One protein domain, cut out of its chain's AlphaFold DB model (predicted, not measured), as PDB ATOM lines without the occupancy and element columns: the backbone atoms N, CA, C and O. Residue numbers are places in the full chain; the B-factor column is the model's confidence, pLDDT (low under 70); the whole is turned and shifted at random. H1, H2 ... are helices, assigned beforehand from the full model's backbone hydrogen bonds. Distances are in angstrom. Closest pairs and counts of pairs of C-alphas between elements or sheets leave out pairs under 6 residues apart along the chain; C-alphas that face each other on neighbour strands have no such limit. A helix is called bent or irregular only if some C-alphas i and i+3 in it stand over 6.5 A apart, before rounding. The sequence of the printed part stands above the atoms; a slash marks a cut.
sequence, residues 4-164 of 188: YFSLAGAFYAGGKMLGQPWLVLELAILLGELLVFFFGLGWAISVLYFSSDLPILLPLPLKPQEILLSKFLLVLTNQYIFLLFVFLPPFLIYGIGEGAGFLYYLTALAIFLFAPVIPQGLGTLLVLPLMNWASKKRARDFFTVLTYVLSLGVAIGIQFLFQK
ATOM      1  N   TYR A   4     -13.866 -19.035 -63.275       79.25
ATOM      2  CA  TYR A   4     -14.333 -18.121 -64.299       79.25
ATOM      3  C   TYR A   4     -15.861 -18.167 -64.516       79.25
ATOM      4  O   TYR A   4     -16.505 -17.121 -64.576       79.25
ATOM      5  N   PHE A   5     -16.472 -19.357 -64.513       85.12
ATOM      6  CA  PHE A   5     -17.934 -19.500 -64.569       85.12
ATOM      7  C   PHE A   5     -18.605 -18.965 -63.299       85.12
ATOM      8  O   PHE A   5     -19.663 -18.344 -63.386       85.12
ATOM      9  N   SER A   6     -17.990 -19.148 -62.122       85.12
ATOM     10  CA  SER A   6     -18.536 -18.580 -60.880       85.12
ATOM     11  C   SER A   6     -18.481 -17.055 -60.864       85.12
ATOM     12  O   SER A   6     -19.404 -16.425 -60.357       85.12
ATOM     13  N   LEU A   7     -17.432 -16.457 -61.440       85.44
ATOM     14  CA  LEU A   7     -17.315 -15.003 -61.545       85.44
ATOM     15  C   LEU A   7     -18.412 -14.431 -62.453       85.44
ATOM     16  O   LEU A   7     -19.137 -13.531 -62.041       85.44
ATOM     17  N   ALA A   8     -18.578 -14.992 -63.653       86.19
ATOM     18  CA  ALA A   8     -19.645 -14.583 -64.567       86.19
ATOM     19  C   ALA A   8     -21.045 -14.791 -63.951       86.19
ATOM     20  O   ALA A   8     -21.920 -13.939 -64.100       86.19
ATOM     21  N   GLY A   9     -21.238 -15.868 -63.182       88.12
ATOM     22  CA  GLY A   9     -22.477 -16.118 -62.440       88.12
ATOM     23  C   GLY A   9     -22.760 -15.077 -61.353       88.12
ATOM     24  O   GLY A   9     -23.905 -14.657 -61.197       88.12
ATOM     25  N   ALA A  10     -21.731 -14.613 -60.638       87.56
ATOM     26  CA  ALA A  10     -21.870 -13.562 -59.629       87.56
ATOM     27  C   ALA A  10     -22.291 -12.219 -60.248       87.56
ATOM     28  O   ALA A  10     -23.178 -11.551 -59.716       87.56
ATOM     29  N   PHE A  11     -21.713 -11.851 -61.397       87.56
ATOM     30  CA  PHE A  11     -22.121 -10.650 -62.132       87.56
ATOM     31  C   PHE A  11     -23.556 -10.746 -62.657       87.56
ATOM     32  O   PHE A  11     -24.310  -9.782 -62.532       87.56
ATOM     33  N   TYR A  12     -23.960 -11.907 -63.179       91.25
ATOM     34  CA  TYR A  12     -25.343 -12.139 -63.598       91.25
ATOM     35  C   TYR A  12     -26.330 -12.020 -62.428       91.25
ATOM     36  O   TYR A  12     -27.338 -11.324 -62.542       91.25
ATOM     37  N   ALA A  13     -26.026 -12.631 -61.278       89.56
ATOM     38  CA  ALA A  13     -26.856 -12.509 -60.081       89.56
ATOM     39  C   ALA A  13     -26.970 -11.049 -59.611       89.56
ATOM     40  O   ALA A  13     -28.074 -10.592 -59.310       89.56
ATOM     41  N   GLY A  14     -25.861 -10.300 -59.624       89.81
ATOM     42  CA  GLY A  14     -25.853  -8.867 -59.323       89.81
ATOM     43  C   GLY A  14     -26.723  -8.050 -60.284       89.81
ATOM     44  O   GLY A  14     -27.541  -7.251 -59.835       89.81
ATOM     45  N   GLY A  15     -26.622  -8.301 -61.594       88.38
ATOM     46  CA  GLY A  15     -27.478  -7.663 -62.602       88.38
ATOM     47  C   GLY A  15     -28.961  -7.986 -62.398       88.38
ATOM     48  O   GLY A  15     -29.809  -7.094 -62.436       88.38
ATOM     49  N   LYS A  16     -29.284  -9.241 -62.070       89.44
ATOM     50  CA  LYS A  16     -30.660  -9.666 -61.782       89.44
ATOM     51  C   LYS A  16     -31.245  -8.967 -60.550       89.44
ATOM     52  O   LYS A  16     -32.411  -8.583 -60.571       89.44
ATOM     53  N   MET A  17     -30.445  -8.754 -59.501       90.88
ATOM     54  CA  MET A  17     -30.862  -7.999 -58.307       90.88
ATOM     55  C   MET A  17     -31.175  -6.528 -58.615       90.88
ATOM     56  O   MET A  17     -32.021  -5.934 -57.954       90.88
ATOM     57  N   LEU A  18     -30.522  -5.959 -59.629       90.62
ATOM     58  CA  LEU A  18     -30.767  -4.599 -60.117       90.62
ATOM     59  C   LEU A  18     -31.915  -4.526 -61.142       90.62
ATOM     60  O   LEU A  18     -32.215  -3.446 -61.645       90.62
ATOM     61  N   GLY A  19     -32.548  -5.657 -61.474       91.19
ATOM     62  CA  GLY A  19     -33.571  -5.737 -62.520       91.19
ATOM     63  C   GLY A  19     -33.020  -5.610 -63.947       91.19
ATOM     64  O   GLY A  19     -33.795  -5.401 -64.876       91.19
ATOM     65  N   GLN A  20     -31.702  -5.729 -64.131       89.50
ATOM     66  CA  GLN A  20     -31.009  -5.588 -65.415       89.50
ATOM     67  C   GLN A  20     -30.113  -6.812 -65.684       89.50
ATOM     68  O   GLN A  20     -28.894  -6.754 -65.501       89.50
ATOM     69  N   PRO A  21     -30.680  -7.956 -66.108       85.62
ATOM     70  CA  PRO A  21     -29.912  -9.185 -66.322       85.62
ATOM     71  C   PRO A  21     -28.887  -9.084 -67.465       85.62
ATOM     72  O   PRO A  21     -27.875  -9.782 -67.436       85.62
ATOM     73  N   TRP A  22     -29.095  -8.196 -68.447       86.06
ATOM     74  CA  TRP A  22     -28.192  -8.002 -69.595       86.06
ATOM     75  C   TRP A  22     -26.857  -7.341 -69.228       86.06
ATOM     76  O   TRP A  22     -25.903  -7.415 -70.002       86.06
ATOM     77  N   LEU A  23     -26.751  -6.762 -68.027       89.94
ATOM     78  CA  LEU A  23     -25.551  -6.083 -67.537       89.94
ATOM     79  C   LEU A  23     -24.304  -6.987 -67.565       89.94
ATOM     80  O   LEU A  23     -23.187  -6.521 -67.780       89.94
ATOM     81  N   VAL A  24     -24.489  -8.300 -67.380       90.00
ATOM     82  CA  VAL A  24     -23.393  -9.277 -67.455       90.00
ATOM     83  C   VAL A  24     -22.764  -9.333 -68.849       90.00
ATOM     84  O   VAL A  24     -21.551  -9.501 -68.962       90.00
ATOM     85  N   LEU A  25     -23.569  -9.166 -69.903       89.25
ATOM     86  CA  LEU A  25     -23.100  -9.161 -71.285       89.25
ATOM     87  C   LEU A  25     -22.376  -7.856 -71.600       89.25
ATOM     88  O   LEU A  25     -21.280  -7.892 -72.149       89.25
ATOM     89  N   GLU A  26     -22.943  -6.717 -71.200       89.94
ATOM     90  CA  GLU A  26     -22.332  -5.403 -71.424       89.94
ATOM     91  C   GLU A  26     -20.960  -5.299 -70.754       89.94
ATOM     92  O   GLU A  26     -19.983  -4.907 -71.391       89.94
ATOM     93  N   LEU A  27     -20.854  -5.727 -69.493       88.94
ATOM     94  CA  LEU A  27     -19.581  -5.742 -68.773       88.94
ATOM     95  C   LEU A  27     -18.570  -6.694 -69.412       88.94
ATOM     96  O   LEU A  27     -17.392  -6.350 -69.509       88.94
ATOM     97  N   ALA A  28     -19.009  -7.873 -69.859       88.94
ATOM     98  CA  ALA A  28     -18.137  -8.827 -70.535       88.94
ATOM     99  C   ALA A  28     -17.598  -8.274 -71.860       88.94
ATOM    100  O   ALA A  28     -16.404  -8.403 -72.129       88.94
ATOM    101  N   ILE A  29     -18.455  -7.623 -72.652       88.62
ATOM    102  CA  ILE A  29     -18.073  -7.001 -73.923       88.62
ATOM    103  C   ILE A  29     -17.106  -5.843 -73.668       88.62
ATOM    104  O   ILE A  29     -16.019  -5.838 -74.236       88.62
ATOM    105  N   LEU A  30     -17.433  -4.918 -72.760       88.88
ATOM    106  CA  LEU A  30     -16.581  -3.765 -72.448       88.88
ATOM    107  C   LEU A  30     -15.204  -4.180 -71.912       88.88
ATOM    108  O   LEU A  30     -14.179  -3.683 -72.380       88.88
ATOM    109  N   LEU A  31     -15.160  -5.100 -70.944       85.75
ATOM    110  CA  LEU A  31     -13.896  -5.595 -70.388       85.75
ATOM    111  C   LEU A  31     -13.105  -6.399 -71.419       85.75
ATOM    112  O   LEU A  31     -11.883  -6.268 -71.498       85.75
ATOM    113  N   GLY A  32     -13.797  -7.218 -72.206       85.31
ATOM    114  CA  GLY A  32     -13.200  -7.995 -73.278       85.31
ATOM    115  C   GLY A  32     -12.565  -7.105 -74.339       85.31
ATOM    116  O   GLY A  32     -11.400  -7.304 -74.671       85.31
ATOM    117  N   GLU A  33     -13.277  -6.083 -74.807       85.88
ATOM    118  CA  GLU A  33     -12.749  -5.113 -75.766       85.88
ATOM    119  C   GLU A  33     -11.583  -4.313 -75.196       85.88
ATOM    120  O   GLU A  33     -10.588  -4.132 -75.892       85.88
ATOM    121  N   LEU A  34     -11.644  -3.897 -73.929       83.81
ATOM    122  CA  LEU A  34     -10.540  -3.190 -73.282       83.81
ATOM    123  C   LEU A  34      -9.274  -4.058 -73.232       83.81
ATOM    124  O   LEU A  34      -8.191  -3.609 -73.616       83.81
ATOM    125  N   LEU A  35      -9.403  -5.315 -72.800       79.94
ATOM    126  CA  LEU A  35      -8.291  -6.266 -72.763       79.94
ATOM    127  C   LEU A  35      -7.731  -6.494 -74.166       79.94
ATOM    128  O   LEU A  35      -6.532  -6.353 -74.393       79.94
ATOM    129  N   VAL A  36      -8.599  -6.801 -75.119       77.50
ATOM    130  CA  VAL A  36      -8.217  -7.085 -76.501       77.50
ATOM    131  C   VAL A  36      -7.602  -5.855 -77.172       77.50
ATOM    132  O   VAL A  36      -6.673  -5.997 -77.959       77.50
ATOM    133  N   PHE A  37      -8.039  -4.646 -76.833       76.06
ATOM    134  CA  PHE A  37      -7.417  -3.407 -77.283       76.06
ATOM    135  C   PHE A  37      -5.994  -3.267 -76.728       76.06
ATOM    136  O   PHE A  37      -5.052  -3.140 -77.505       76.06
ATOM    137  N   PHE A  38      -5.787  -3.375 -75.412       74.69
ATOM    138  CA  PHE A  38      -4.448  -3.227 -74.820       74.69
ATOM    139  C   PHE A  38      -3.475  -4.344 -75.225       74.69
ATOM    140  O   PHE A  38      -2.345  -4.062 -75.631       74.69
ATOM    141  N   PHE A  39      -3.901  -5.606 -75.155       70.25
ATOM    142  CA  PHE A  39      -3.079  -6.743 -75.575       70.25
ATOM    143  C   PHE A  39      -2.903  -6.775 -77.100       70.25
ATOM    144  O   PHE A  39      -1.813  -7.073 -77.593       70.25
ATOM    145  N   GLY A  40      -3.947  -6.414 -77.849       67.25
ATOM    146  CA  GLY A  40      -3.934  -6.338 -79.306       67.25
ATOM    147  C   GLY A  40      -3.022  -5.241 -79.839       67.25
ATOM    148  O   GLY A  40      -2.333  -5.488 -80.821       67.25
ATOM    149  N   LEU A  41      -2.917  -4.085 -79.173       64.94
ATOM    150  CA  LEU A  41      -1.959  -3.032 -79.537       64.94
ATOM    151  C   LEU A  41      -0.506  -3.519 -79.429       64.94
ATOM    152  O   LEU A  41       0.281  -3.309 -80.353       64.94
ATOM    153  N   GLY A  42      -0.150  -4.213 -78.344       62.81
ATOM    154  CA  GLY A  42       1.192  -4.785 -78.180       62.81
ATOM    155  C   GLY A  42       1.514  -5.850 -79.235       62.81
ATOM    156  O   GLY A  42       2.608  -5.859 -79.809       62.81
ATOM    157  N   TRP A  43       0.540  -6.708 -79.550       63.97
ATOM    158  CA  TRP A  43       0.682  -7.739 -80.582       63.97
ATOM    159  C   TRP A  43       0.746  -7.146 -81.995       63.97
ATOM    160  O   TRP A  43       1.568  -7.568 -82.808       63.97
ATOM    161  N   ALA A  44      -0.061  -6.120 -82.271       61.38
ATOM    162  CA  ALA A  44      -0.053  -5.387 -83.530       61.38
ATOM    163  C   ALA A  44       1.291  -4.691 -83.752       61.38
ATOM    164  O   ALA A  44       1.821  -4.774 -84.849       61.38
ATOM    165  N   ILE A  45       1.906  -4.081 -82.735       57.03
ATOM    166  CA  ILE A  45       3.258  -3.515 -82.875       57.03
ATOM    167  C   ILE A  45       4.272  -4.622 -83.210       57.03
ATOM    168  O   ILE A  45       5.102  -4.437 -84.093       57.03
ATOM    169  N   SER A  46       4.193  -5.796 -82.584       58.41
ATOM    170  CA  SER A  46       5.094  -6.915 -82.901       58.41
ATOM    171  C   SER A  46       4.914  -7.428 -84.344       58.41
ATOM    172  O   SER A  46       5.874  -7.532 -85.102       58.41
ATOM    173  N   VAL A  47       3.679  -7.661 -84.791       58.62
ATOM    174  CA  VAL A  47       3.392  -8.238 -86.122       58.62
ATOM    175  C   VAL A  47       3.464  -7.215 -87.261       58.62
ATOM    176  O   VAL A  47       3.868  -7.546 -88.379       58.62
ATOM    177  N   LEU A  48       3.063  -5.971 -87.006       55.84
ATOM    178  CA  LEU A  48       3.062  -4.885 -87.988       55.84
ATOM    179  C   LEU A  48       4.444  -4.220 -88.105       55.84
ATOM    180  O   LEU A  48       4.770  -3.726 -89.180       55.84
ATOM    181  N   TYR A  49       5.247  -4.205 -87.029       53.84
ATOM    182  CA  TYR A  49       6.517  -3.465 -86.959       53.84
ATOM    183  C   TYR A  49       7.777  -4.351 -86.905       53.84
ATOM    184  O   TYR A  49       8.833  -3.899 -87.345       53.84
ATOM    185  N   PHE A  50       7.701  -5.582 -86.371       50.06
ATOM    186  CA  PHE A  50       8.854  -6.498 -86.242       50.06
ATOM    187  C   PHE A  50       8.845  -7.685 -87.208       50.06
ATOM    188  O   PHE A  50       9.826  -8.429 -87.234       50.06
ATOM    189  N   SER A  51       7.809  -7.873 -88.032       43.03
ATOM    190  CA  SER A  51       7.950  -8.828 -89.127       43.03
ATOM    191  C   SER A  51       8.937  -8.255 -90.146       43.03
ATOM    192  O   SER A  51       8.813  -7.119 -90.608       43.03
ATOM    193  N   SER A  52       9.950  -9.047 -90.470       45.38
ATOM    194  CA  SER A  52      11.027  -8.794 -91.428       45.38
ATOM    195  C   SER A  52      10.555  -8.568 -92.879       45.38
ATOM    196  O   SER A  52      11.306  -8.839 -93.811       45.38
ATOM    197  N   ASP A  53       9.329  -8.091 -93.101       49.22
ATOM    198  CA  ASP A  53       8.680  -8.009 -94.413       49.22
ATOM    199  C   ASP A  53       8.984  -6.696 -95.146       49.22
ATOM    200  O   ASP A  53       8.773  -6.595 -96.351       49.22
ATOM    201  N   LEU A  54       9.511  -5.683 -94.447       50.19
ATOM    202  CA  LEU A  54       9.850  -4.386 -95.045       50.19
ATOM    203  C   LEU A  54      10.910  -4.480 -96.165       50.19
ATOM    204  O   LEU A  54      10.738  -3.808 -97.178       50.19
ATOM    205  N   PRO A  55      11.972  -5.306 -96.052       49.47
ATOM    206  CA  PRO A  55      12.948  -5.488 -97.126       49.47
ATOM    207  C   PRO A  55      12.484  -6.451 -98.232       49.47
ATOM    208  O   PRO A  55      12.989  -6.372 -99.347       49.47
ATOM    209  N   ILE A  56      11.539  -7.359 -97.943       48.50
ATOM    210  CA  ILE A  56      11.072  -8.402 -98.879       48.50
ATOM    211  C   ILE A  56       9.900  -7.936 -99.756       48.50
ATOM    212  O   ILE A  56       9.682  -8.492-100.828       48.50
ATOM    213  N   LEU A  57       9.183  -6.889 -99.332       46.56
ATOM    214  CA  LEU A  57       8.129  -6.224-100.108       46.56
ATOM    215  C   LEU A  57       8.666  -5.137-101.059       46.56
ATOM    216  O   LEU A  57       7.912  -4.635-101.888       46.56
ATOM    217  N   LEU A  58       9.961  -4.798-100.990       49.06
ATOM    218  CA  LEU A  58      10.610  -3.825-101.883       49.06
ATOM    219  C   LEU A  58      10.532  -4.140-103.396       49.06
ATOM    220  O   LEU A  58      10.530  -3.182-104.167       49.06
ATOM    221  N   PRO A  59      10.461  -5.403-103.866       49.84
ATOM    222  CA  PRO A  59      10.350  -5.703-105.291       49.84
ATOM    223  C   PRO A  59       8.917  -5.986-105.775       49.84
ATOM    224  O   PRO A  59       8.735  -6.215-106.970       49.84
ATOM    225  N   LEU A  60       7.902  -5.997-104.898       50.91
ATOM    226  CA  LEU A  60       6.546  -6.418-105.266       50.91
ATOM    227  C   LEU A  60       5.574  -5.218-105.299       50.91
ATOM    228  O   LEU A  60       5.448  -4.525-104.291       50.91
ATOM    229  N   PRO A  61       4.861  -4.954-106.417       58.31
ATOM    230  CA  PRO A  61       3.994  -3.782-106.600       58.31
ATOM    231  C   PRO A  61       2.647  -3.922-105.861       58.31
ATOM    232  O   PRO A  61       1.578  -3.818-106.462       58.31
ATOM    233  N   LEU A  62       2.682  -4.187-104.555       55.44
ATOM    234  CA  LEU A  62       1.491  -4.286-103.712       55.44
ATOM    235  C   LEU A  62       1.119  -2.916-103.143       55.44
ATOM    236  O   LEU A  62       1.969  -2.166-102.655       55.44
ATOM    237  N   LYS A  63      -0.172  -2.581-103.185       63.28
ATOM    238  CA  LYS A  63      -0.661  -1.312-102.635       63.28
ATOM    239  C   LYS A  63      -0.518  -1.336-101.102       63.28
ATOM    240  O   LYS A  63      -0.921  -2.318-100.479       63.28
ATOM    241  N   PRO A  64      -0.060  -0.247-100.453       60.62
ATOM    242  CA  PRO A  64       0.064  -0.167 -98.990       60.62
ATOM    243  C   PRO A  64      -1.224  -0.525 -98.226       60.62
ATOM    244  O   PRO A  64      -1.176  -1.066 -97.124       60.62
ATOM    245  N   GLN A  65      -2.382  -0.259 -98.837       61.97
ATOM    246  CA  GLN A  65      -3.706  -0.589 -98.302       61.97
ATOM    247  C   GLN A  65      -3.942  -2.104 -98.182       61.97
ATOM    248  O   GLN A  65      -4.530  -2.551 -97.200       61.97
ATOM    249  N   GLU A  66      -3.456  -2.901 -99.136       65.69
ATOM    250  CA  GLU A  66      -3.624  -4.362 -99.132       65.69
ATOM    251  C   GLU A  66      -2.766  -5.021 -98.046       65.69
ATOM    252  O   GLU A  66      -3.197  -5.973 -97.392       65.69
ATOM    253  N   ILE A  67      -1.579  -4.467 -97.791       67.19
ATOM    254  CA  ILE A  67      -0.672  -4.933 -96.735       67.19
ATOM    255  C   ILE A  67      -1.271  -4.642 -95.352       67.19
ATOM    256  O   ILE A  67      -1.269  -5.512 -94.478       67.19
ATOM    257  N   LEU A  68      -1.824  -3.438 -95.162       68.12
ATOM    258  CA  LEU A  68      -2.512  -3.057 -93.925       68.12
ATOM    259  C   LEU A  68      -3.729  -3.949 -93.657       68.12
ATOM    260  O   LEU A  68      -3.868  -4.461 -92.547       68.12
ATOM    261  N   LEU A  69      -4.568  -4.187 -94.671       67.50
ATOM    262  CA  LEU A  69      -5.761  -5.026 -94.534       67.50
ATOM    263  C   LEU A  69      -5.396  -6.480 -94.196       67.50
ATOM    264  O   LEU A  69      -5.988  -7.077 -93.300       67.50
ATOM    265  N   SER A  70      -4.379  -7.036 -94.861       72.88
ATOM    266  CA  SER A  70      -3.925  -8.415 -94.632       72.88
ATOM    267  C   SER A  70      -3.394  -8.617 -93.211       72.88
ATOM    268  O   SER A  70      -3.721  -9.605 -92.551       72.88
ATOM    269  N   LYS A  71      -2.610  -7.660 -92.698       72.50
ATOM    270  CA  LYS A  71      -2.100  -7.716 -91.320       72.50
ATOM    271  C   LYS A  71      -3.202  -7.463 -90.287       72.50
ATOM    272  O   LYS A  71      -3.203  -8.116 -89.247       72.50
ATOM    273  N   PHE A  72      -4.166  -6.591 -90.582       72.56
ATOM    274  CA  PHE A  72      -5.352  -6.391 -89.745       72.56
ATOM    275  C   PHE A  72      -6.180  -7.678 -89.612       72.56
ATOM    276  O   PHE A  72      -6.525  -8.069 -88.499       72.56
ATOM    277  N   LEU A  73      -6.422  -8.391 -90.717       76.56
ATOM    278  CA  LEU A  73      -7.130  -9.677 -90.710       76.56
ATOM    279  C   LEU A  73      -6.374 -10.766 -89.933       76.56
ATOM    280  O   LEU A  73      -6.994 -11.536 -89.196       76.56
ATOM    281  N   LEU A  74      -5.043 -10.813 -90.051       76.94
ATOM    282  CA  LEU A  74      -4.206 -11.753 -89.297       76.94
ATOM    283  C   LEU A  74      -4.304 -11.505 -87.783       76.94
ATOM    284  O   LEU A  74      -4.484 -12.440 -87.002       76.94
ATOM    285  N   VAL A  75      -4.225 -10.237 -87.375       74.94
ATOM    286  CA  VAL A  75      -4.339  -9.828 -85.970       74.94
ATOM    287  C   VAL A  75      -5.751 -10.090 -85.432       74.94
ATOM    288  O   VAL A  75      -5.878 -10.650 -84.343       74.94
ATOM    289  N   LEU A  76      -6.801  -9.777 -86.201       78.06
ATOM    290  CA  LEU A  76      -8.191 -10.088 -85.844       78.06
ATOM    291  C   LEU A  76      -8.402 -11.590 -85.623       78.06
ATOM    292  O   LEU A  76      -8.951 -11.988 -84.599       78.06
ATOM    293  N   THR A  77      -7.930 -12.427 -86.553       81.44
ATOM    294  CA  THR A  77      -8.081 -13.893 -86.477       81.44
ATOM    295  C   THR A  77      -7.496 -14.447 -85.182       81.44
ATOM    296  O   THR A  77      -8.129 -15.258 -84.507       81.44
ATOM    297  N   ASN A  78      -6.312 -13.965 -84.793       79.25
ATOM    298  CA  ASN A  78      -5.657 -14.410 -83.567       79.25
ATOM    299  C   ASN A  78      -6.429 -13.991 -82.301       79.25
ATOM    300  O   ASN A  78      -6.479 -14.730 -81.318       79.25
ATOM    301  N   GLN A  79      -7.071 -12.822 -82.323       79.12
ATOM    302  CA  GLN A  79      -7.840 -12.326 -81.182       79.12
ATOM    303  C   GLN A  79      -9.143 -13.101 -80.966       79.12
ATOM    304  O   GLN A  79      -9.533 -13.294 -79.817       79.12
ATOM    305  N   TYR A  80      -9.786 -13.617 -82.020       85.19
ATOM    306  CA  TYR A  80     -11.037 -14.373 -81.876       85.19
ATOM    307  C   TYR A  80     -10.907 -15.605 -80.981       85.19
ATOM    308  O   TYR A  80     -11.838 -15.909 -80.241       85.19
ATOM    309  N   ILE A  81      -9.758 -16.286 -80.989       84.00
ATOM    310  CA  ILE A  81      -9.512 -17.437 -80.104       84.00
ATOM    311  C   ILE A  81      -9.562 -16.991 -78.637       84.00
ATOM    312  O   ILE A  81     -10.166 -17.658 -77.796       84.00
ATOM    313  N   PHE A  82      -8.965 -15.838 -78.334       80.56
ATOM    314  CA  PHE A  82      -8.965 -15.271 -76.992       80.56
ATOM    315  C   PHE A  82     -10.353 -14.754 -76.591       80.56
ATOM    316  O   PHE A  82     -10.829 -15.077 -75.501       80.56
ATOM    317  N   LEU A  83     -11.041 -14.019 -77.477       84.00
ATOM    318  CA  LEU A  83     -12.411 -13.565 -77.215       84.00
ATOM    319  C   LEU A  83     -13.347 -14.744 -76.973       84.00
ATOM    320  O   LEU A  83     -14.218 -14.637 -76.118       84.00
ATOM    321  N   LEU A  84     -13.182 -15.858 -77.692       86.44
ATOM    322  CA  LEU A  84     -14.037 -17.029 -77.520       86.44
ATOM    323  C   LEU A  84     -14.002 -17.505 -76.064       86.44
ATOM    324  O   LEU A  84     -15.049 -17.708 -75.459       86.44
ATOM    325  N   PHE A  85     -12.813 -17.597 -75.466       85.50
ATOM    326  CA  PHE A  85     -12.680 -17.953 -74.054       85.50
ATOM    327  C   PHE A  85     -13.315 -16.921 -73.114       85.50
ATOM    328  O   PHE A  85     -13.899 -17.319 -72.111       85.50
ATOM    329  N   VAL A  86     -13.230 -15.626 -73.430       84.50
ATOM    330  CA  VAL A  86     -13.724 -14.524 -72.579       84.50
ATOM    331  C   VAL A  86     -15.231 -14.255 -72.735       84.50
ATOM    332  O   VAL A  86     -15.873 -13.712 -71.838       84.50
ATOM    333  N   PHE A  87     -15.830 -14.596 -73.871       87.56
ATOM    334  CA  PHE A  87     -17.243 -14.312 -74.138       87.56
ATOM    335  C   PHE A  87     -18.108 -15.539 -73.853       87.56
ATOM    336  O   PHE A  87     -19.270 -15.402 -73.481       87.56
ATOM    337  N   LEU A  88     -17.558 -16.751 -73.959       89.50
ATOM    338  CA  LEU A  88     -18.362 -17.967 -73.885       89.50
ATOM    339  C   LEU A  88     -19.155 -18.102 -72.565       89.50
ATOM    340  O   LEU A  88     -20.363 -18.328 -72.639       89.50
ATOM    341  N   PRO A  89     -18.586 -17.895 -71.362       89.50
ATOM    342  CA  PRO A  89     -19.360 -18.079 -70.129       89.50
ATOM    343  C   PRO A  89     -20.421 -17.010 -69.860       89.50
ATOM    344  O   PRO A  89     -21.539 -17.408 -69.534       89.50
ATOM    345  N   PRO A  90     -20.162 -15.697 -70.028       89.06
ATOM    346  CA  PRO A  90     -21.205 -14.674 -69.922       89.06
ATOM    347  C   PRO A  90     -22.387 -14.931 -70.863       89.06
ATOM    348  O   PRO A  90     -23.539 -14.880 -70.434       89.06
ATOM    349  N   PHE A  91     -22.103 -15.287 -72.121       89.56
ATOM    350  CA  PHE A  91     -23.137 -15.548 -73.120       89.56
ATOM    351  C   PHE A  91     -23.968 -16.795 -72.805       89.56
ATOM    352  O   PHE A  91     -25.185 -16.781 -73.010       89.56
ATOM    353  N   LEU A  92     -23.338 -17.851 -72.279       90.38
ATOM    354  CA  LEU A  92     -24.030 -19.066 -71.840       90.38
ATOM    355  C   LEU A  92     -24.867 -18.834 -70.578       90.38
ATOM    356  O   LEU A  92     -26.009 -19.281 -70.523       90.38
ATOM    357  N   ILE A  93     -24.323 -18.138 -69.576       90.50
ATOM    358  CA  ILE A  93     -25.009 -17.892 -68.299       90.50
ATOM    359  C   ILE A  93     -26.242 -17.018 -68.504       90.50
ATOM    360  O   ILE A  93     -27.299 -17.352 -67.977       90.50
ATOM    361  N   TYR A  94     -26.136 -15.954 -69.302       89.88
ATOM    362  CA  TYR A  94     -27.292 -15.130 -69.647       89.88
ATOM    363  C   TYR A  94     -28.312 -15.914 -70.484       89.88
ATOM    364  O   TYR A  94     -29.499 -15.917 -70.167       89.88
ATOM    365  N   GLY A  95     -27.853 -16.639 -71.512       88.38
ATOM    366  CA  GLY A  95     -28.736 -17.395 -72.404       88.38
ATOM    367  C   GLY A  95     -29.539 -18.477 -71.679       88.38
ATOM    368  O   GLY A  95     -30.747 -18.579 -71.865       88.38
ATOM    369  N   ILE A  96     -28.894 -19.249 -70.800       89.75
ATOM    370  CA  ILE A  96     -29.570 -20.268 -69.984       89.75
ATOM    371  C   ILE A  96     -30.390 -19.608 -68.866       89.75
ATOM    372  O   ILE A  96     -31.491 -20.062 -68.563       89.75
ATOM    373  N   GLY A  97     -29.868 -18.541 -68.256       87.19
ATOM    374  CA  GLY A  97     -30.477 -17.858 -67.116       87.19
ATOM    375  C   GLY A  97     -31.803 -17.166 -67.432       87.19
ATOM    376  O   GLY A  97     -32.687 -17.171 -66.575       87.19
ATOM    377  N   GLU A  98     -31.942 -16.624 -68.641       88.75
ATOM    378  CA  GLU A  98     -33.161 -15.965 -69.137       88.75
ATOM    379  C   GLU A  98     -33.998 -16.874 -70.060       88.75
ATOM    380  O   GLU A  98     -35.036 -16.460 -70.571       88.75
ATOM    381  N   GLY A  99     -33.571 -18.123 -70.292       86.19
ATOM    382  CA  GLY A  99     -34.270 -19.048 -71.193       86.19
ATOM    383  C   GLY A  99     -34.300 -18.560 -72.646       86.19
ATOM    384  O   GLY A  99     -35.300 -18.720 -73.347       86.19
ATOM    385  N   ALA A 100     -33.219 -17.925 -73.094       86.31
ATOM    386  CA  ALA A 100     -33.138 -17.296 -74.398       86.31
ATOM    387  C   ALA A 100     -33.223 -18.332 -75.538       86.31
ATOM    388  O   ALA A 100     -32.558 -19.367 -75.528       86.31
ATOM    389  N   GLY A 101     -34.051 -18.039 -76.545       89.50
ATOM    390  CA  GLY A 101     -34.252 -18.915 -77.701       89.50
ATOM    391  C   GLY A 101     -33.108 -18.875 -78.722       89.50
ATOM    392  O   GLY A 101     -32.142 -18.128 -78.594       89.50
ATOM    393  N   PHE A 102     -33.251 -19.635 -79.810       87.88
ATOM    394  CA  PHE A 102     -32.251 -19.740 -80.885       87.88
ATOM    395  C   PHE A 102     -31.797 -18.385 -81.467       87.88
ATOM    396  O   PHE A 102     -30.614 -18.192 -81.741       87.88
ATOM    397  N   LEU A 103     -32.722 -17.427 -81.602       90.19
ATOM    398  CA  LEU A 103     -32.427 -16.089 -82.126       90.19
ATOM    399  C   LEU A 103     -31.359 -15.356 -81.307       90.19
ATOM    400  O   LEU A 103     -30.525 -14.665 -81.887       90.19
ATOM    401  N   TYR A 104     -31.332 -15.554 -79.986       91.12
ATOM    402  CA  TYR A 104     -30.320 -14.951 -79.122       91.12
ATOM    403  C   TYR A 104     -28.917 -15.431 -79.490       91.12
ATOM    404  O   TYR A 104     -28.023 -14.610 -79.675       91.12
ATOM    405  N   TYR A 105     -28.724 -16.739 -79.677       88.69
ATOM    406  CA  TYR A 105     -27.418 -17.296 -80.041       88.69
ATOM    407  C   TYR A 105     -26.945 -16.820 -81.418       88.69
ATOM    408  O   TYR A 105     -25.753 -16.578 -81.611       88.69
ATOM    409  N   LEU A 106     -27.873 -16.611 -82.356       91.81
ATOM    410  CA  LEU A 106     -27.551 -16.037 -83.662       91.81
ATOM    411  C   LEU A 106     -27.103 -14.572 -83.539       91.81
ATOM    412  O   LEU A 106     -26.077 -14.190 -84.102       91.81
ATOM    413  N   THR A 107     -27.826 -13.761 -82.760       89.44
ATOM    414  CA  THR A 107     -27.434 -12.364 -82.502       89.44
ATOM    415  C   THR A 107     -26.137 -12.266 -81.704       89.44
ATOM    416  O   THR A 107     -25.304 -11.413 -81.990       89.44
ATOM    417  N   ALA A 108     -25.920 -13.176 -80.758       88.50
ATOM    418  CA  ALA A 108     -24.707 -13.269 -79.966       88.50
ATOM    419  C   ALA A 108     -23.480 -13.548 -80.830       88.50
ATOM    420  O   ALA A 108     -22.444 -12.911 -80.650       88.50
ATOM    421  N   LEU A 109     -23.608 -14.457 -81.798       89.94
ATOM    422  CA  LEU A 109     -22.550 -14.746 -82.757       89.94
ATOM    423  C   LEU A 109     -22.237 -13.525 -83.631       89.94
ATOM    424  O   LEU A 109     -21.069 -13.217 -83.853       89.94
ATOM    425  N   ALA A 110     -23.263 -12.798 -84.085       90.44
ATOM    426  CA  ALA A 110     -23.060 -11.560 -84.833       90.44
ATOM    427  C   ALA A 110     -22.326 -10.508 -83.985       90.44
ATOM    428  O   ALA A 110     -21.322  -9.958 -84.430       90.44
ATOM    429  N   ILE A 111     -22.767 -10.278 -82.744       88.69
ATOM    430  CA  ILE A 111     -22.110  -9.349 -81.814       88.69
ATOM    431  C   ILE A 111     -20.659  -9.770 -81.579       88.69
ATOM    432  O   ILE A 111     -19.774  -8.934 -81.662       88.69
ATOM    433  N   PHE A 112     -20.392 -11.056 -81.363       87.38
ATOM    434  CA  PHE A 112     -19.039 -11.578 -81.183       87.38
ATOM    435  C   PHE A 112     -18.121 -11.303 -82.389       87.38
ATOM    436  O   PHE A 112     -16.956 -10.965 -82.198       87.38
ATOM    437  N   LEU A 113     -18.641 -11.408 -83.619       87.12
ATOM    438  CA  LEU A 113     -17.901 -11.083 -84.845       87.12
ATOM    439  C   LEU A 113     -17.652  -9.577 -85.000       87.12
ATOM    440  O   LEU A 113     -16.569  -9.169 -85.403       87.12
ATOM    441  N   PHE A 114     -18.641  -8.734 -84.712       86.44
ATOM    442  CA  PHE A 114     -18.520  -7.292 -84.954       86.44
ATOM    443  C   PHE A 114     -17.877  -6.521 -83.799       86.44
ATOM    444  O   PHE A 114     -17.246  -5.494 -84.052       86.44
ATOM    445  N   ALA A 115     -17.982  -7.028 -82.567       83.81
ATOM    446  CA  ALA A 115     -17.449  -6.409 -81.356       83.81
ATOM    447  C   ALA A 115     -15.978  -5.994 -81.507       83.81
ATOM    448  O   ALA A 115     -15.702  -4.807 -81.418       83.81
ATOM    449  N   PRO A 116     -15.018  -6.873 -81.861       80.12
ATOM    450  CA  PRO A 116     -13.612  -6.473 -81.942       80.12
ATOM    451  C   PRO A 116     -13.284  -5.591 -83.156       80.12
ATOM    452  O   PRO A 116     -12.261  -4.907 -83.149       80.12
ATOM    453  N   VAL A 117     -14.117  -5.573 -84.202       81.19
ATOM    454  CA  VAL A 117     -13.819  -4.850 -85.453       81.19
ATOM    455  C   VAL A 117     -13.789  -3.338 -85.228       81.19
ATOM    456  O   VAL A 117     -12.901  -2.659 -85.746       81.19
ATOM    457  N   ILE A 118     -14.714  -2.814 -84.420       78.12
ATOM    458  CA  ILE A 118     -14.815  -1.384 -84.094       78.12
ATOM    459  C   ILE A 118     -13.593  -0.881 -83.288       78.12
ATOM    460  O   ILE A 118     -12.900   0.021 -83.771       78.12
ATOM    461  N   PRO A 119     -13.255  -1.439 -82.107       75.12
ATOM    462  CA  PRO A 119     -12.129  -0.988 -81.292       75.12
ATOM    463  C   PRO A 119     -10.775  -1.258 -81.957       75.12
ATOM    464  O   PRO A 119      -9.869  -0.433 -81.846       75.12
ATOM    465  N   GLN A 120     -10.613  -2.362 -82.696       72.75
ATOM    466  CA  GLN A 120      -9.367  -2.633 -83.425       72.75
ATOM    467  C   GLN A 120      -9.222  -1.731 -84.658       72.75
ATOM    468  O   GLN A 120      -8.118  -1.270 -84.961       72.75
ATOM    469  N   GLY A 121     -10.326  -1.420 -85.343       71.88
ATOM    470  CA  GLY A 121     -10.353  -0.421 -86.410       71.88
ATOM    471  C   GLY A 121      -9.894   0.946 -85.900       71.88
ATOM    472  O   GLY A 121      -9.006   1.560 -86.488       71.88
ATOM    473  N   LEU A 122     -10.395   1.374 -84.737       69.25
ATOM    474  CA  LEU A 122      -9.920   2.587 -84.066       69.25
ATOM    475  C   LEU A 122      -8.453   2.483 -83.638       69.25
ATOM    476  O   LEU A 122      -7.711   3.445 -83.814       69.25
ATOM    477  N   GLY A 123      -8.002   1.329 -83.140       66.38
ATOM    478  CA  GLY A 123      -6.599   1.087 -82.798       66.38
ATOM    479  C   GLY A 123      -5.663   1.278 -83.993       66.38
ATOM    480  O   GLY A 123      -4.687   2.017 -83.898       66.38
ATOM    481  N   THR A 124      -5.985   0.690 -85.147       62.97
ATOM    482  CA  THR A 124      -5.193   0.882 -86.377       62.97
ATOM    483  C   THR A 124      -5.243   2.319 -86.892       62.97
ATOM    484  O   THR A 124      -4.208   2.860 -87.285       62.97
ATOM    485  N   LEU A 125      -6.406   2.975 -86.823       67.00
ATOM    486  CA  LEU A 125      -6.552   4.383 -87.192       67.00
ATOM    487  C   LEU A 125      -5.740   5.300 -86.267       67.00
ATOM    488  O   LEU A 125      -5.128   6.248 -86.745       67.00
ATOM    489  N   LEU A 126      -5.691   4.998 -84.964       61.53
ATOM    490  CA  LEU A 126      -4.887   5.706 -83.965       61.53
ATOM    491  C   LEU A 126      -3.390   5.448 -84.138       61.53
ATOM    492  O   LEU A 126      -2.590   6.344 -83.877       61.53
ATOM    493  N   VAL A 127      -2.997   4.269 -84.622       58.28
ATOM    494  CA  VAL A 127      -1.595   3.957 -84.925       58.28
ATOM    495  C   VAL A 127      -1.055   4.835 -86.060       58.28
ATOM    496  O   VAL A 127       0.120   5.180 -86.019       58.28
ATOM    497  N   LEU A 128      -1.873   5.290 -87.017       60.12
ATOM    498  CA  LEU A 128      -1.422   6.156 -88.122       60.12
ATOM    499  C   LEU A 128      -0.830   7.512 -87.661       60.12
ATOM    500  O   LEU A 128       0.310   7.809 -88.028       60.12
ATOM    501  N   PRO A 129      -1.508   8.339 -86.837       56.69
ATOM    502  CA  PRO A 129      -0.900   9.532 -86.253       56.69
ATOM    503  C   PRO A 129       0.152   9.177 -85.196       56.69
ATOM    504  O   PRO A 129       1.157   9.883 -85.078       56.69
ATOM    505  N   LEU A 130      -0.017   8.058 -84.473       52.59
ATOM    506  CA  LEU A 130       0.985   7.585 -83.521       52.59
ATOM    507  C   LEU A 130       2.304   7.246 -84.223       52.59
ATOM    508  O   LEU A 130       3.339   7.547 -83.657       52.59
ATOM    509  N   MET A 131       2.316   6.726 -85.456       50.66
ATOM    510  CA  MET A 131       3.531   6.439 -86.239       50.66
ATOM    511  C   MET A 131       4.363   7.695 -86.520       50.66
ATOM    512  O   MET A 131       5.593   7.618 -86.513       50.66
ATOM    513  N   ASN A 132       3.726   8.861 -86.674       52.78
ATOM    514  CA  ASN A 132       4.434  10.126 -86.887       52.78
ATOM    515  C   ASN A 132       5.210  10.573 -85.625       52.78
ATOM    516  O   ASN A 132       6.231  11.255 -85.713       52.78
ATOM    517  N   TRP A 133       4.769  10.136 -84.439       44.19
ATOM    518  CA  TRP A 133       5.421  10.413 -83.151       44.19
ATOM    519  C   TRP A 133       6.278   9.236 -82.638       44.19
ATOM    520  O   TRP A 133       7.346   9.438 -82.060       44.19
ATOM    521  N   ALA A 134       5.857   8.003 -82.923       45.94
ATOM    522  CA  ALA A 134       6.447   6.728 -82.516       45.94
ATOM    523  C   ALA A 134       7.585   6.252 -83.427       45.94
ATOM    524  O   ALA A 134       8.363   5.380 -83.035       45.94
ATOM    525  N   SER A 135       7.770   6.872 -84.597       49.50
ATOM    526  CA  SER A 135       9.013   6.730 -85.364       49.50
ATOM    527  C   SER A 135      10.238   7.273 -84.604       49.50
ATOM    528  O   SER A 135      11.373   6.948 -84.959       49.50
ATOM    529  N   LYS A 136      10.056   8.043 -83.518       52.31
ATOM    530  CA  LYS A 136      11.132   8.276 -82.546       52.31
ATOM    531  C   LYS A 136      11.307   7.013 -81.699       52.31
ATOM    532  O   LYS A 136      10.435   6.698 -80.893       52.31
ATOM    533  N   LYS A 137      12.466   6.341 -81.824       53.50
ATOM    534  CA  LYS A 137      12.889   5.141 -81.052       53.50
ATOM    535  C   LYS A 137      12.408   5.118 -79.585       53.50
ATOM    536  O   LYS A 137      12.020   4.074 -79.091       53.50
ATOM    537  N   ARG A 138      12.372   6.273 -78.912       52.69
ATOM    538  CA  ARG A 138      11.967   6.429 -77.505       52.69
ATOM    539  C   ARG A 138      10.492   6.111 -77.209       52.69
ATOM    540  O   ARG A 138      10.198   5.576 -76.148       52.69
ATOM    541  N   ALA A 139       9.562   6.426 -78.109       56.03
ATOM    542  CA  ALA A 139       8.143   6.113 -77.905       56.03
ATOM    543  C   ALA A 139       7.856   4.614 -78.116       56.03
ATOM    544  O   ALA A 139       6.981   4.053 -77.461       56.03
ATOM    545  N   ARG A 140       8.656   3.945 -78.957       56.09
ATOM    546  CA  ARG A 140       8.609   2.494 -79.184       56.09
ATOM    547  C   ARG A 140       8.936   1.691 -77.922       56.09
ATOM    548  O   ARG A 140       8.219   0.743 -77.599       56.09
ATOM    549  N   ASP A 141       9.971   2.107 -77.193       59.47
ATOM    550  CA  ASP A 141      10.359   1.458 -75.937       59.47
ATOM    551  C   ASP A 141       9.292   1.672 -74.856       59.47
ATOM    552  O   ASP A 141       8.977   0.751 -74.109       59.47
ATOM    553  N   PHE A 142       8.652   2.846 -74.826       64.44
ATOM    554  CA  PHE A 142       7.619   3.155 -73.837       64.44
ATOM    555  C   PHE A 142       6.374   2.263 -73.967       64.44
ATOM    556  O   PHE A 142       5.939   1.695 -72.970       64.44
ATOM    557  N   PHE A 143       5.819   2.083 -75.172       61.66
ATOM    558  CA  PHE A 143       4.631   1.230 -75.365       61.66
ATOM    559  C   PHE A 143       4.922  -0.256 -75.137       61.66
ATOM    560  O   PHE A 143       4.095  -0.973 -74.568       61.66
ATOM    561  N   THR A 144       6.113  -0.709 -75.531       68.06
ATOM    562  CA  THR A 144       6.566  -2.082 -75.289       68.06
ATOM    563  C   THR A 144       6.662  -2.353 -73.788       68.06
ATOM    564  O   THR A 144       6.049  -3.294 -73.283       68.06
ATOM    565  N   VAL A 145       7.355  -1.480 -73.052       73.56
ATOM    566  CA  VAL A 145       7.503  -1.593 -71.595       73.56
ATOM    567  C   VAL A 145       6.155  -1.466 -70.891       73.56
ATOM    568  O   VAL A 145       5.866  -2.266 -70.007       73.56
ATOM    569  N   LEU A 146       5.301  -0.527 -71.307       74.38
ATOM    570  CA  LEU A 146       3.967  -0.350 -70.734       74.38
ATOM    571  C   LEU A 146       3.138  -1.631 -70.847       74.38
ATOM    572  O   LEU A 146       2.544  -2.052 -69.860       74.38
ATOM    573  N   THR A 147       3.150  -2.281 -72.013       70.00
ATOM    574  CA  THR A 147       2.425  -3.539 -72.238       70.00
ATOM    575  C   THR A 147       2.947  -4.650 -71.325       70.00
ATOM    576  O   THR A 147       2.157  -5.331 -70.670       70.00
ATOM    577  N   TYR A 148       4.273  -4.805 -71.221       78.50
ATOM    578  CA  TYR A 148       4.874  -5.803 -70.332       78.50
ATOM    579  C   TYR A 148       4.533  -5.543 -68.863       78.50
ATOM    580  O   TYR A 148       4.095  -6.461 -68.172       78.50
ATOM    581  N   VAL A 149       4.651  -4.296 -68.402       83.94
ATOM    582  CA  VAL A 149       4.320  -3.907 -67.024       83.94
ATOM    583  C   VAL A 149       2.840  -4.147 -66.724       83.94
ATOM    584  O   VAL A 149       2.523  -4.718 -65.679       83.94
ATOM    585  N   LEU A 150       1.933  -3.787 -67.641       81.19
ATOM    586  CA  LEU A 150       0.499  -4.032 -67.470       81.19
ATOM    587  C   LEU A 150       0.204  -5.533 -67.384       81.19
ATOM    588  O   LEU A 150      -0.499  -5.973 -66.476       81.19
ATOM    589  N   SER A 151       0.772  -6.323 -68.300       74.69
ATOM    590  CA  SER A 151       0.572  -7.775 -68.335       74.69
ATOM    591  C   SER A 151       1.058  -8.450 -67.048       74.69
ATOM    592  O   SER A 151       0.355  -9.293 -66.489       74.69
ATOM    593  N   LEU A 152       2.209  -8.016 -66.522       83.81
ATOM    594  CA  LEU A 152       2.761  -8.497 -65.262       83.81
ATOM    595  C   LEU A 152       1.867  -8.101 -64.077       83.81
ATOM    596  O   LEU A 152       1.581  -8.935 -63.220       83.81
ATOM    597  N   GLY A 153       1.375  -6.858 -64.052       86.88
ATOM    598  CA  GLY A 153       0.450  -6.378 -63.024       86.88
ATOM    599  C   GLY A 153      -0.854  -7.175 -62.985       86.88
ATOM    600  O   GLY A 153      -1.291  -7.583 -61.909       86.88
ATOM    601  N   VAL A 154      -1.436  -7.474 -64.149       83.38
ATOM    602  CA  VAL A 154      -2.630  -8.327 -64.259       83.38
ATOM    603  C   VAL A 154      -2.331  -9.748 -63.779       83.38
ATOM    604  O   VAL A 154      -3.098 -10.292 -62.985       83.38
ATOM    605  N   ALA A 155      -1.207 -10.339 -64.194       82.00
ATOM    606  CA  ALA A 155      -0.817 -11.686 -63.778       82.00
ATOM    607  C   ALA A 155      -0.655 -11.797 -62.252       82.00
ATOM    608  O   ALA A 155      -1.156 -12.742 -61.641       82.00
ATOM    609  N   ILE A 156      -0.013 -10.808 -61.625       85.81
ATOM    610  CA  ILE A 156       0.154 -10.744 -60.167       85.81
ATOM    611  C   ILE A 156      -1.194 -10.497 -59.478       85.81
ATOM    612  O   ILE A 156      -1.514 -11.174 -58.502       85.81
ATOM    613  N   GLY A 157      -2.017  -9.580 -59.994       82.25
ATOM    614  CA  GLY A 157      -3.346  -9.302 -59.445       82.25
ATOM    615  C   GLY A 157      -4.238 -10.545 -59.429       82.25
ATOM    616  O   GLY A 157      -4.882 -10.838 -58.420       82.25
ATOM    617  N   ILE A 158      -4.201 -11.331 -60.507       78.81
ATOM    618  CA  ILE A 158      -4.866 -12.634 -60.575       78.81
ATOM    619  C   ILE A 158      -4.289 -13.573 -59.507       78.81
ATOM    620  O   ILE A 158      -5.057 -14.133 -58.732       78.81
ATOM    621  N   GLN A 159      -2.966 -13.713 -59.380       79.88
ATOM    622  CA  GLN A 159      -2.382 -14.573 -58.338       79.88
ATOM    623  C   GLN A 159      -2.850 -14.196 -56.924       79.88
ATOM    624  O   GLN A 159      -3.233 -15.085 -56.163       79.88
ATOM    625  N   PHE A 160      -2.906 -12.905 -56.588       79.50
ATOM    626  CA  PHE A 160      -3.380 -12.431 -55.282       79.50
ATOM    627  C   PHE A 160      -4.863 -12.726 -55.033       79.50
ATOM    628  O   PHE A 160      -5.233 -13.137 -53.931       79.50
ATOM    629  N   LEU A 161      -5.717 -12.558 -56.047       71.25
ATOM    630  CA  LEU A 161      -7.138 -12.909 -55.948       71.25
ATOM    631  C   LEU A 161      -7.334 -14.409 -55.690       71.25
ATOM    632  O   LEU A 161      -8.207 -14.791 -54.913       71.25
ATOM    633  N   PHE A 162      -6.498 -15.256 -56.291       65.75
ATOM    634  CA  PHE A 162      -6.553 -16.707 -56.106       65.75
ATOM    635  C   PHE A 162      -5.910 -17.166 -54.788       65.75
ATOM    636  O   PHE A 162      -6.373 -18.140 -54.196       65.75
ATOM    637  N   GLN A 163      -4.904 -16.448 -54.279       66.50
ATOM    638  CA  GLN A 163      -4.300 -16.713 -52.967       66.50
ATOM    639  C   GLN A 163      -5.249 -16.395 -51.802       66.50
ATOM    640  O   GLN A 163      -5.119 -16.974 -50.724       66.50
ATOM    641  N   LYS A 164      -6.236 -15.515 -52.014       55.09
ATOM    642  CA  LYS A 164      -7.180 -15.078 -50.975       55.09
ATOM    643  C   LYS A 164      -8.330 -16.065 -50.698       55.09
ATOM    644  O   LYS A 164      -9.170 -15.778 -49.849       55.09
TER     645      LYS A 164
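Overview. This is residues 4 to 164 of the 188 residues of an uncharacterized protein of Desulfofundulus salinum (UniProt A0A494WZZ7). The long bent helix H3 folds back along H2, which runs through the middle of a loose slab of helices, with H5 packing on residues 33 to 41 of H2 and H6 on residues 38 to 42. At one end H1 packs on H3b and on the beginning of H2, and H4 folds back from H3b; residues 49 to 56, 58 to 66 and 152 to 164 stick out. The printed part has 161 residues, with six named helices, H1 to H6 in that order, and no named strand: the class is all helix. It is loose, with a radius of gyration of the C-alphas of 19.1 A, and only just flat, spanning 59 by 40 by 22 A.

Along the chain. H3, residues 64 to 97, was assigned as one helix by its hydrogen bonds but is bent, C-alphas 86 and 89 being 7.1 A apart. Its arms are H3a, residues 64 to 86, 33.1 A long, and H3b, residues 89 to 97. H2, residues 23 to 49, is 37.6 A long. H1, residues 4 to 17, begins with C-alpha 4 at (-14.333, -18.121, -64.299). H4 holds residues 102 to 114 and H5 residues 117 to 134. H6, residues 137 to 163, is 39.5 A long and ends with C-alpha 163 at (-4.300, -16.713, -52.967).

Arrangement. H3a touches H2, the hub, closest at the C-alphas of Val 86 and Gly 32, 6.6 A; this hairpin has a steep tilt of 43 degrees, opposite ways. H3b touches residues 24 to 28 of H2, closest at the C-alphas of Pro 90 and Leu 25, 6.0 A. H1 touches H3b at a steep tilt of 47 degrees, the same way, the C-alphas of Ala 8 and Pro 90 being closest at 5.6 A. H4 only just touches H3b, with 3 pairs of C-alphas within 8 A, the closest those of Tyr 104 and Gly 95, 7.3 A. H5 touches H2 with residues 119 to 123, closest at the C-alphas of Gln 120 and Phe 37, 6.5 A. H6 touches H2 with residues 143 to 147, closest at the C-alphas of Thr 147 and Gly 42, 6.2 A. H3a and H6 are apart. Every O i to N i+4 pair is within hydrogen-bond range in H1, H2, H3b, H4 and H6, against 16 of 19 in H3a and 11 of 14 in H5.

Size, cuts and confidence. The C-alphas farthest apart, those of Met 17 and Pro 59, are 62.5 A apart. The printed part has no cut. The link from H2 to H3, 14 residues, is long; the other four are tight. The mean pLDDT of the printed part is 74.9, and residues 40 to 69, 122 to 144 and 162 to 164 are under 70.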